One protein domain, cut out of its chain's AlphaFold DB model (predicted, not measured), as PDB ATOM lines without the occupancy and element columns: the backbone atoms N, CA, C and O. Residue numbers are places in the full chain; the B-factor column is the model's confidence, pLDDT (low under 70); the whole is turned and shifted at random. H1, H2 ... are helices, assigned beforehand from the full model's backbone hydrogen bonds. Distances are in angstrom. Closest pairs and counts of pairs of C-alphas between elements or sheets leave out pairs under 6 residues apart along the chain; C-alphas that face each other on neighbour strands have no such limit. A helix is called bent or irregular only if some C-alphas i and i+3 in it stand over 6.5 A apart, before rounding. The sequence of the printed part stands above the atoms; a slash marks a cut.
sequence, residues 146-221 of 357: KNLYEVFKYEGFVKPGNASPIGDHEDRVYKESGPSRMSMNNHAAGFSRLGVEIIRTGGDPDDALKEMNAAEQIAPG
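AT A GLANCE: This is residues 146 to 221 of the 357 residues of the protein "Tetratricopeptide repeat protein" of Candidatus Eisenbacteria bacterium (UniProt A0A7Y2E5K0). A long helical hairpin, H2 and H3 side by side, makes the length of this model, and the short helix H1 lies near H2. A winding link without a named element, residues 152 to 178, leads from H1 to the start of H2, and residues 174 to 179, of which 179 belongs to H2, stick out free. The printed part has 76 residues with three named helices, in the order H1, H2, H3, and no named strand; the class is all helix. The whole is compact, with a radius of gyration of the C-alphas of 12.9 A, and elongated, spanning 40 by 25 by 25 A.

IN THESE COORDINATES: H2, the longest helix, covers residues 179 to 200 and measures 31.1 A from first to last C-alpha, beginning at C-alpha 179 (230.673, 262.680, 230.659). H3, residues 205 to 218, measures 20.0 A and ends at C-alpha 218 (240.598, 257.010, 239.470). H1, residues 146 to 151, measures 7.1 A and begins at C-alpha 146 (232.587, 255.551, 254.372). H1 is neither bent nor irregular, but only just: C-alphas 148 and 151 are 6.1 A apart.

HOW THE PARTS SIT: H2 and H3 form a helical hairpin. They touch, with the closest C-alphas, those of Gly 195 and Ala 208, 3.9 A apart. They run opposite ways at a shallow tilt of 3 degrees. H1 is close to H2 but not clearly touching it; their closest C-alphas, those of Leu 148 and Gly 190, are 7.1 A apart. H1 and H2 run opposite ways at a tilt of 36 degrees, only just steep. H1 and H3 are apart. In H1, H2 and H3 every O i to N i+4 pair is within hydrogen-bond range.

THE WHOLE: The two C-alphas farthest apart, those of Lys 175 and Gly 202, are 40.7 A from each other. The printed part has no cut. The link from H1 to H2 is long, with 27 residues, and the link from H2 to H3 is tight, with 4. The mean pLDDT of the printed part is 71.7, and residues 153 to 182 are under 70.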
ATOM      1  N   LYS A 146     233.633 256.567 254.540       90.06
ATOM      2  CA  LYS A 146     232.587 255.551 254.372       90.06
ATOM      3  C   LYS A 146     231.784 255.790 253.096       90.06
ATOM      4  O   LYS A 146     231.581 254.873 252.313       90.06
ATOM      5  N   ASN A 147     231.344 257.020 252.862       88.38
ATOM      6  CA  ASN A 147     230.530 257.333 251.700       88.38
ATOM      7  C   ASN A 147     231.292 257.137 250.384       88.38
ATOM      8  O   ASN A 147     230.718 256.585 249.453       88.38
ATOM      9  N   LEU A 148     232.562 257.538 250.302       85.94
ATOM     10  CA  LEU A 148     233.380 257.352 249.098       85.94
ATOM     11  C   LEU A 148     233.631 255.870 248.786       85.94
ATOM     12  O   LEU A 148     233.507 255.462 247.636       85.94
ATOM     13  N   TYR A 149     233.927 255.050 249.796       85.12
ATOM     14  CA  TYR A 149     234.238 253.631 249.587       85.12
ATOM     15  C   TYR A 149     232.998 252.721 249.516       85.12
ATOM     16  O   TYR A 149     233.023 251.688 248.846       85.12
ATOM     17  N   GLU A 150     231.908 253.064 250.211       83.50
ATOM     18  CA  GLU A 150     230.760 252.166 250.396       83.50
ATOM     19  C   GLU A 150     229.475 252.632 249.706       83.50
ATOM     20  O   GLU A 150     228.685 251.782 249.295       83.50
ATOM     21  N   VAL A 151     229.253 253.946 249.578       82.81
ATOM     22  CA  VAL A 151     227.974 254.510 249.106       82.81
ATOM     23  C   VAL A 151     228.068 254.975 247.654       82.81
ATOM     24  O   VAL A 151     227.254 254.578 246.827       82.81
ATOM     25  N   PHE A 152     229.069 255.789 247.321       78.81
ATOM     26  CA  PHE A 152     229.269 256.362 245.988       78.81
ATOM     27  C   PHE A 152     230.124 255.460 245.098       78.81
ATOM     28  O   PHE A 152     231.130 255.880 244.530       78.81
ATOM     29  N   LYS A 153     229.718 254.196 244.971       65.94
ATOM     30  CA  LYS A 153     230.429 253.231 244.136       65.94
ATOM     31  C   LYS A 153     230.115 253.470 242.665       65.94
ATOM     32  O   LYS A 153     228.979 253.315 242.225       65.94
ATOM     33  N   TYR A 154     231.146 253.795 241.901       62.09
ATOM     34  CA  TYR A 154     231.106 253.731 240.449       62.09
ATOM     35  C   TYR A 154     231.591 252.345 240.008       62.09
ATOM     36  O   TYR A 154     232.790 252.108 239.872       62.09
ATOM     37  N   GLU A 155     230.660 251.406 239.841       51.38
ATOM     38  CA  GLU A 155     230.968 250.064 239.331       51.38
ATOM     39  C   GLU A 155     231.409 250.122 237.857       51.38
ATOM     40  O   GLU A 155     230.915 250.941 237.082       51.38
ATOM     41  N   GLY A 156     232.360 249.268 237.461       49.25
ATOM     42  CA  GLY A 156     232.815 249.146 236.067       49.25
ATOM     43  C   GLY A 156     233.868 250.163 235.613       49.25
ATOM     44  O   GLY A 156     234.377 250.060 234.504       49.25
ATOM     45  N   PHE A 157     234.281 251.117 236.449       49.25
ATOM     46  CA  PHE A 157     235.407 252.002 236.113       49.25
ATOM     47  C   PHE A 157     236.754 251.394 236.461       49.25
ATOM     48  O   PHE A 157     237.753 252.057 236.264       49.25
ATOM     49  N   VAL A 158     236.807 250.174 237.009       45.00
ATOM     50  CA  VAL A 158     238.029 249.584 237.557       45.00
ATOM     51  C   VAL A 158     237.953 248.031 237.532       45.00
ATOM     52  O   VAL A 158     237.069 247.461 238.161       45.00
ATOM     53  N   LYS A 159     238.827 247.326 236.790       43.25
ATOM     54  CA  LYS A 159     238.980 245.845 236.691       43.25
ATOM     55  C   LYS A 159     239.779 245.307 237.883       43.25
ATOM     56  O   LYS A 159     240.795 245.874 238.255       43.25
ATOM     57  N   PRO A 160     239.472 244.131 238.425       38.75
ATOM     58  CA  PRO A 160     240.351 243.495 239.407       38.75
ATOM     59  C   PRO A 160     241.649 242.981 238.743       38.75
ATOM     60  O   PRO A 160     241.549 242.267 237.746       38.75
ATOM     61  N   GLY A 161     242.849 243.251 239.297       44.81
ATOM     62  CA  GLY A 161     244.031 242.417 238.984       44.81
ATOM     63  C   GLY A 161     245.440 243.024 238.910       44.81
ATOM     64  O   GLY A 161     246.382 242.239 238.913       44.81
ATOM     65  N   ASN A 162     245.640 244.344 238.897       40.28
ATOM     66  CA  ASN A 162     246.982 244.946 239.018       40.28
ATOM     67  C   ASN A 162     247.104 245.746 240.319       40.28
ATOM     68  O   ASN A 162     246.088 246.055 240.930       40.28
ATOM     69  N   ALA A 163     248.340 246.015 240.763       43.59
ATOM     70  CA  ALA A 163     248.776 246.482 242.096       43.59
ATOM     71  C   ALA A 163     248.237 247.856 242.590       43.59
ATOM     72  O   ALA A 163     248.926 248.599 243.285       43.59
ATOM     73  N   SER A 164     247.000 248.199 242.247       40.34
ATOM     74  CA  SER A 164     246.190 249.277 242.796       40.34
ATOM     75  C   SER A 164     245.237 248.695 243.857       40.34
ATOM     76  O   SER A 164     244.624 247.656 243.610       40.34
ATOM     77  N   PRO A 165     245.025 249.357 245.011       36.28
ATOM     78  CA  PRO A 165     243.996 248.975 245.987       36.28
ATOM     79  C   PRO A 165     242.551 249.034 245.453       36.28
ATOM     80  O   PRO A 165     241.622 248.776 246.216       36.28
ATOM     81  N   ILE A 166     242.356 249.413 244.183       36.56
ATOM     82  CA  ILE A 166     241.054 249.653 243.558       36.56
ATOM     83  C   ILE A 166     240.914 248.933 242.194       36.56
ATOM     84  O   ILE A 166     239.789 248.585 241.850       36.56
ATOM     85  N   GLY A 167     242.007 248.619 241.468       35.62
ATOM     86  CA  GLY A 167     242.050 247.832 240.208       35.62
ATOM     87  C   GLY A 167     242.318 248.645 238.901       35.62
ATOM     88  O   GLY A 167     242.622 249.827 238.980       35.62
ATOM     89  N   ASP A 168     242.178 248.053 237.701       39.66
ATOM     90  CA  ASP A 168     242.424 248.578 236.330       39.66
ATOM     91  C   ASP A 168     241.155 248.842 235.479       39.66
ATOM     92  O   ASP A 168     240.584 247.909 234.970       39.66
ATOM     93  N   HIS A 169     240.708 250.055 235.186       49.41
ATOM     94  CA  HIS A 169     239.550 250.417 234.310       49.41
ATOM     95  C   HIS A 169     238.920 249.382 233.312       49.41
ATOM     96  O   HIS A 169     239.604 248.856 232.432       49.41
ATOM     97  N   GLU A 170     237.594 249.090 233.395       44.91
ATOM     98  CA  GLU A 170     236.906 248.209 232.415       44.91
ATOM     99  C   GLU A 170     236.655 248.912 231.069       44.91
ATOM    100  O   GLU A 170     236.038 249.972 231.003       44.91
ATOM    101  N   ASP A 171     236.997 248.243 229.962       46.28
ATOM    102  CA  ASP A 171     236.790 248.725 228.582       46.28
ATOM    103  C   ASP A 171     235.302 248.825 228.157       46.28
ATOM    104  O   ASP A 171     234.999 249.100 226.993       46.28
ATOM    105  N   ARG A 172     234.359 248.544 229.070       44.09
ATOM    106  CA  ARG A 172     232.913 248.424 228.806       44.09
ATOM    107  C   ARG A 172     232.108 249.682 229.125       44.09
ATOM    108  O   ARG A 172     230.979 249.793 228.643       44.09
ATOM    109  N   VAL A 173     232.654 250.629 229.891       43.75
ATOM    110  CA  VAL A 173     231.968 251.900 230.154       43.75
ATOM    111  C   VAL A 173     232.174 252.822 228.956       43.75
ATOM    112  O   VAL A 173     233.287 253.167 228.571       43.75
ATOM    113  N   TYR A 174     231.058 253.138 228.312       38.16
ATOM    114  CA  TYR A 174     230.956 253.750 226.997       38.16
ATOM    115  C   TYR A 174     231.835 254.996 226.781       38.16
ATOM    116  O   TYR A 174     231.935 255.901 227.614       38.16
ATOM    117  N   LYS A 175     232.397 255.037 225.568       41.94
ATOM    118  CA  LYS A 175     233.190 256.101 224.944       41.94
ATOM    119  C   LYS A 175     232.363 257.352 224.601       41.94
ATOM    120  O   LYS A 175     232.370 257.786 223.454       41.94
ATOM    121  N   GLU A 176     231.698 257.979 225.564       42.97
ATOM    122  CA  GLU A 176     231.587 259.440 225.492       42.97
ATOM    123  C   GLU A 176     232.663 260.024 226.404       42.97
ATOM    124  O   GLU A 176     232.562 260.029 227.629       42.97
ATOM    125  N   SER A 177     233.754 260.475 225.787       51.53
ATOM    126  CA  SER A 177     234.979 260.918 226.463       51.53
ATOM    127  C   SER A 177     234.787 262.124 227.393       51.53
ATOM    128  O   SER A 177     235.676 262.434 228.182       51.53
ATOM    129  N   GLY A 178     233.655 262.827 227.294       53.84
ATOM    130  CA  GLY A 178     233.311 263.971 228.138       53.84
ATOM    131  C   GLY A 178     232.661 263.554 229.464       53.84
ATOM    132  O   GLY A 178     233.299 263.706 230.507       53.84
ATOM    133  N   PRO A 179     231.425 263.016 229.448       53.75
ATOM    134  CA  PRO A 179     230.673 262.680 230.659       53.75
ATOM    135  C   PRO A 179     231.366 261.647 231.557       53.75
ATOM    136  O   PRO A 179     231.443 261.857 232.767       53.75
ATOM    137  N   SER A 180     231.947 260.585 230.985       60.00
ATOM    138  CA  SER A 180     232.676 259.563 231.758       60.00
ATOM    139  C   SER A 180     233.903 260.154 232.454       60.00
ATOM    140  O   SER A 180     234.106 259.939 233.647       60.00
ATOM    141  N   ARG A 181     234.670 260.999 231.749       64.69
ATOM    142  CA  ARG A 181     235.825 261.707 232.319       64.69
ATOM    143  C   ARG A 181     235.410 262.694 233.409       64.69
ATOM    144  O   ARG A 181     236.103 262.824 234.410       64.69
ATOM    145  N   MET A 182     234.275 263.371 233.243       66.00
ATOM    146  CA  MET A 182     233.747 264.287 234.256       66.00
ATOM    147  C   MET A 182     233.324 263.544 235.530       66.00
ATOM    148  O   MET A 182     233.671 263.983 236.624       66.00
ATOM    149  N   SER A 183     232.646 262.399 235.405       71.81
ATOM    150  CA  SER A 183     232.302 261.556 236.560       71.81
ATOM    151  C   SER A 183     233.552 261.006 237.259       71.81
ATOM    152  O   SER A 183     233.620 261.058 238.486       71.81
ATOM    153  N   MET A 184     234.572 260.566 236.511       73.62
ATOM    154  CA  MET A 184     235.857 260.131 237.084       73.62
ATOM    155  C   MET A 184     236.566 261.271 237.827       73.62
ATOM    156  O   MET A 184     236.987 261.087 238.965       73.62
ATOM    157  N   ASN A 185     236.632 262.468 237.239       79.06
ATOM    158  CA  ASN A 185     237.240 263.635 237.882       79.06
ATOM    159  C   ASN A 185     236.490 264.047 239.158       79.06
ATOM    160  O   ASN A 185     237.125 264.349 240.165       79.06
ATOM    161  N   ASN A 186     235.152 264.028 239.143       79.88
ATOM    162  CA  ASN A 186     234.340 264.318 240.328       79.88
ATOM    163  C   ASN A 186     234.566 263.280 241.429       79.88
ATOM    164  O   ASN A 186     234.669 263.636 242.603       79.88
ATOM    165  N   HIS A 187     234.677 262.005 241.053       81.62
ATOM    166  CA  HIS A 187     234.950 260.939 242.002       81.62
ATOM    167  C   HIS A 187     236.342 261.085 242.626       81.62
ATOM    168  O   HIS A 187     236.468 261.107 243.850       81.62
ATOM    169  N   ALA A 188     237.366 261.296 241.795       85.06
ATOM    170  CA  ALA A 188     238.731 261.561 242.234       85.06
ATOM    171  C   ALA A 188     238.819 262.801 243.139       85.06
ATOM    172  O   ALA A 188     239.478 262.760 244.174       85.06
ATOM    173  N   ALA A 189     238.092 263.878 242.818       86.12
ATOM    174  CA  ALA A 189     238.037 265.080 243.649       86.12
ATOM    175  C   ALA A 189     237.499 264.805 245.066       86.12
ATOM    176  O   ALA A 189     237.945 265.444 246.020       86.12
ATOM    177  N   GLY A 190     236.584 263.842 245.228       87.81
ATOM    178  CA  GLY A 190     236.109 263.394 246.539       87.81
ATOM    179  C   GLY A 190     237.233 262.820 247.406       87.81
ATOM    180  O   GLY A 190     237.399 263.238 248.554       87.81
ATOM    181  N   PHE A 191     238.052 261.930 246.837       90.88
ATOM    182  CA  PHE A 191     239.234 261.369 247.502       90.88
ATOM    183  C   PHE A 191     240.318 262.421 247.755       90.88
ATOM    184  O   PHE A 191     240.875 262.474 248.852       90.88
ATOM    185  N   SER A 192     240.563 263.324 246.798       92.06
ATOM    186  CA  SER A 192     241.465 264.461 247.013       92.06
ATOM    187  C   SER A 192     241.008 265.328 248.185       92.06
ATOM    188  O   SER A 192     241.809 265.722 249.027       92.06
ATOM    189  N   ARG A 193     239.707 265.598 248.303       90.00
ATOM    190  CA  ARG A 193     239.188 266.377 249.427       90.00
ATOM    191  C   ARG A 193     239.329 265.644 250.758       90.00
ATOM    192  O   ARG A 193     239.671 266.282 251.747       90.00
ATOM    193  N   LEU A 194     239.113 264.328 250.781       92.25
ATOM    194  CA  LEU A 194     239.338 263.509 251.972       92.25
ATOM    195  C   LEU A 194     240.796 263.597 252.443       92.25
ATOM    196  O   LEU A 194     241.028 263.907 253.608       92.25
ATOM    197  N   GLY A 195     241.772 263.398 251.552       94.44
ATOM    198  CA  GLY A 195     243.185 263.479 251.936       94.44
ATOM    199  C   GLY A 195     243.618 264.884 252.382       94.44
ATOM    200  O   GLY A 195     244.336 265.014 253.371       94.44
ATOM    201  N   VAL A 196     243.124 265.947 251.733       92.62
ATOM    202  CA  VAL A 196     243.358 267.334 252.186       92.62
ATOM    203  C   VAL A 196     242.796 267.561 253.592       92.62
ATOM    204  O   VAL A 196     243.455 268.174 254.428       92.62
ATOM    205  N   GLU A 197     241.592 267.061 253.873       90.88
ATOM    206  CA  GLU A 197     240.942 267.241 255.171       90.88
ATOM    207  C   GLU A 197     241.660 266.485 256.301       90.88
ATOM    208  O   GLU A 197     241.780 267.011 257.411       90.88
ATOM    209  N   ILE A 198     242.185 265.288 256.019       94.00
ATOM    210  CA  ILE A 198     243.015 264.527 256.967       94.00
ATOM    211  C   ILE A 198     244.224 265.364 257.389       94.00
ATOM    212  O   ILE A 198     244.426 265.581 258.578       94.00
ATOM    213  N   ILE A 199     244.966 265.925 256.433       94.25
ATOM    214  CA  ILE A 199     246.109 266.799 256.731       94.25
ATOM    215  C   ILE A 199     245.687 268.051 257.502       94.25
ATOM    216  O   ILE A 199     246.292 268.392 258.517       94.25
ATOM    217  N   ARG A 200     244.625 268.733 257.058       90.62
ATOM    218  CA  ARG A 200     244.145 269.986 257.666       90.62
ATOM    219  C   ARG A 200     243.752 269.812 259.137       90.62
ATOM    220  O   ARG A 200     243.822 270.762 259.914       90.62
ATOM    221  N   THR A 201     243.308 268.614 259.507       90.81
ATOM    222  CA  THR A 201     242.912 268.261 260.877       90.81
ATOM    223  C   THR A 201     244.051 267.650 261.702       90.81
ATOM    224  O   THR A 201     243.829 267.286 262.855       90.81
ATOM    225  N   GLY A 202     245.271 267.580 261.154       90.50
ATOM    226  CA  GLY A 202     246.442 267.003 261.821       90.50
ATOM    227  C   GLY A 202     246.430 265.472 261.877       90.50
ATOM    228  O   GLY A 202     247.041 264.888 262.769       90.50
ATOM    229  N   GLY A 203     245.694 264.823 260.972       93.19
ATOM    230  CA  GLY A 203     245.690 263.373 260.807       93.19
ATOM    231  C   GLY A 203     246.976 262.838 260.170       93.19
ATOM    232  O   GLY A 203     247.876 263.591 259.805       93.19
ATOM    233  N   ASP A 204     247.049 261.513 260.036       95.44
ATOM    234  CA  ASP A 204     248.225 260.811 259.516       95.44
ATOM    235  C   ASP A 204     248.508 261.173 258.039       95.44
ATOM    236  O   ASP A 204     247.654 260.935 257.173       95.44
ATOM    237  N   PRO A 205     249.696 261.722 257.720       95.12
ATOM    238  CA  PRO A 205     250.078 262.023 256.348       95.12
ATOM    239  C   PRO A 205     250.094 260.828 255.397       95.12
ATOM    240  O   PRO A 205     249.778 260.994 254.216       95.12
ATOM    241  N   ASP A 206     250.431 259.630 255.877       95.62
ATOM    242  CA  ASP A 206     250.433 258.433 255.030       95.62
ATOM    243  C   ASP A 206     249.003 258.017 254.658       95.62
ATOM    244  O   ASP A 206     248.743 257.606 253.521       95.62
ATOM    245  N   ASP A 207     248.049 258.205 255.575       95.38
ATOM    246  CA  ASP A 207     246.623 258.013 255.305       95.38
ATOM    247  C   ASP A 207     246.127 259.032 254.266       95.38
ATOM    248  O   ASP A 207     245.511 258.660 253.268       95.38
ATOM    249  N   ALA A 208     246.486 260.310 254.409       96.19
ATOM    250  CA  ALA A 208     246.145 261.331 253.417       96.19
ATOM    251  C   ALA A 208     246.710 261.019 252.019       96.19
ATOM    252  O   ALA A 208     246.006 261.151 251.013       96.19
ATOM    253  N   LEU A 209     247.967 260.573 251.944       95.50
ATOM    254  CA  LEU A 209     248.614 260.206 250.684       95.50
ATOM    255  C   LEU A 209     248.020 258.947 250.060       95.50
ATOM    256  O   LEU A 209     247.941 258.855 248.833       95.50
ATOM    257  N   LYS A 210     247.546 258.000 250.871       93.94
ATOM    258  CA  LYS A 210     246.777 256.855 250.378       93.94
ATOM    259  C   LYS A 210     245.521 257.314 249.637       93.94
ATOM    260  O   LYS A 210     245.264 256.821 248.539       93.94
ATOM    261  N   GLU A 211     244.787 258.286 250.179       93.44
ATOM    262  CA  GLU A 211     243.601 258.840 249.509       93.44
ATOM    263  C   GLU A 211     243.978 259.631 248.239       93.44
ATOM    264  O   GLU A 211     243.279 259.551 247.230       93.44
ATOM    265  N   MET A 212     245.124 260.328 248.222       93.69
ATOM    266  CA  MET A 212     245.640 260.966 246.997       93.69
ATOM    267  C   MET A 212     245.974 259.949 245.905       93.69
ATOM    268  O   MET A 212     245.635 260.154 244.742       93.69
ATOM    269  N   ASN A 213     246.619 258.843 246.275       90.56
ATOM    270  CA  ASN A 213     246.952 257.773 245.341       90.56
ATOM    271  C   ASN A 213     245.687 257.090 244.802       90.56
ATOM    272  O   ASN A 213     245.633 256.754 243.622       90.56
ATOM    273  N   ALA A 214     244.650 256.942 245.633       86.38
ATOM    274  CA  ALA A 214     243.339 256.483 245.186       86.38
ATOM    275  C   ALA A 214     242.721 257.443 244.154       86.38
ATOM    276  O   ALA A 214     242.276 257.011 243.090       86.38
ATOM    277  N   ALA A 215     242.758 258.752 244.424       88.62
ATOM    278  CA  ALA A 215     242.269 259.774 243.501       88.62
ATOM    279  C   ALA A 215     243.006 259.749 242.147       88.62
ATOM    280  O   ALA A 215     242.381 259.837 241.090       88.62
ATOM    281  N   GLU A 216     244.331 259.590 242.173       84.25
ATOM    282  CA  GLU A 216     245.181 259.543 240.978       84.25
ATOM    283  C   GLU A 216     244.925 258.286 240.138       84.25
ATOM    284  O   GLU A 216     244.926 258.354 238.912       84.25
ATOM    285  N   GLN A 217     244.634 257.154 240.781       80.12
ATOM    286  CA  GLN A 217     244.242 255.925 240.087       80.12
ATOM    287  C   GLN A 217     242.875 256.050 239.406       80.12
ATOM    288  O   GLN A 217     242.692 255.529 238.304       80.12
ATOM    289  N   ILE A 218     241.930 256.756 240.037       77.50
ATOM    290  CA  ILE A 218     240.598 257.010 239.470       77.50
ATOM    291  C   ILE A 218     240.691 257.942 238.264       77.50
ATOM    292  O   ILE A 218     240.046 257.684 237.253       77.50
ATOM    293  N   ALA A 219     241.477 259.015 238.353       76.50
ATOM    294  CA  ALA A 219     241.614 259.987 237.275       76.50
ATOM    295  C   ALA A 219     243.091 260.346 237.020       76.50
ATOM    296  O   ALA A 219     243.552 261.417 237.435       76.50
ATOM    297  N   PRO A 220     243.841 259.481 236.307       76.56
ATOM    298  CA  PRO A 220     245.238 259.743 235.982       76.56
ATOM    299  C   PRO A 220     245.389 261.034 235.174       76.56
ATOM    300  O   PRO A 220     244.668 261.267 234.202       76.56
ATOM    301  N   GLY A 221     246.326 261.893 235.578       74.75
ATOM    302  CA  GLY A 221     246.553 263.185 234.925       74.75
ATOM    303  C   GLY A 221     245.461 264.231 235.179       74.75
ATOM    304  O   GLY A 221     245.504 265.310 234.582       74.75
TER     305      GLY A 221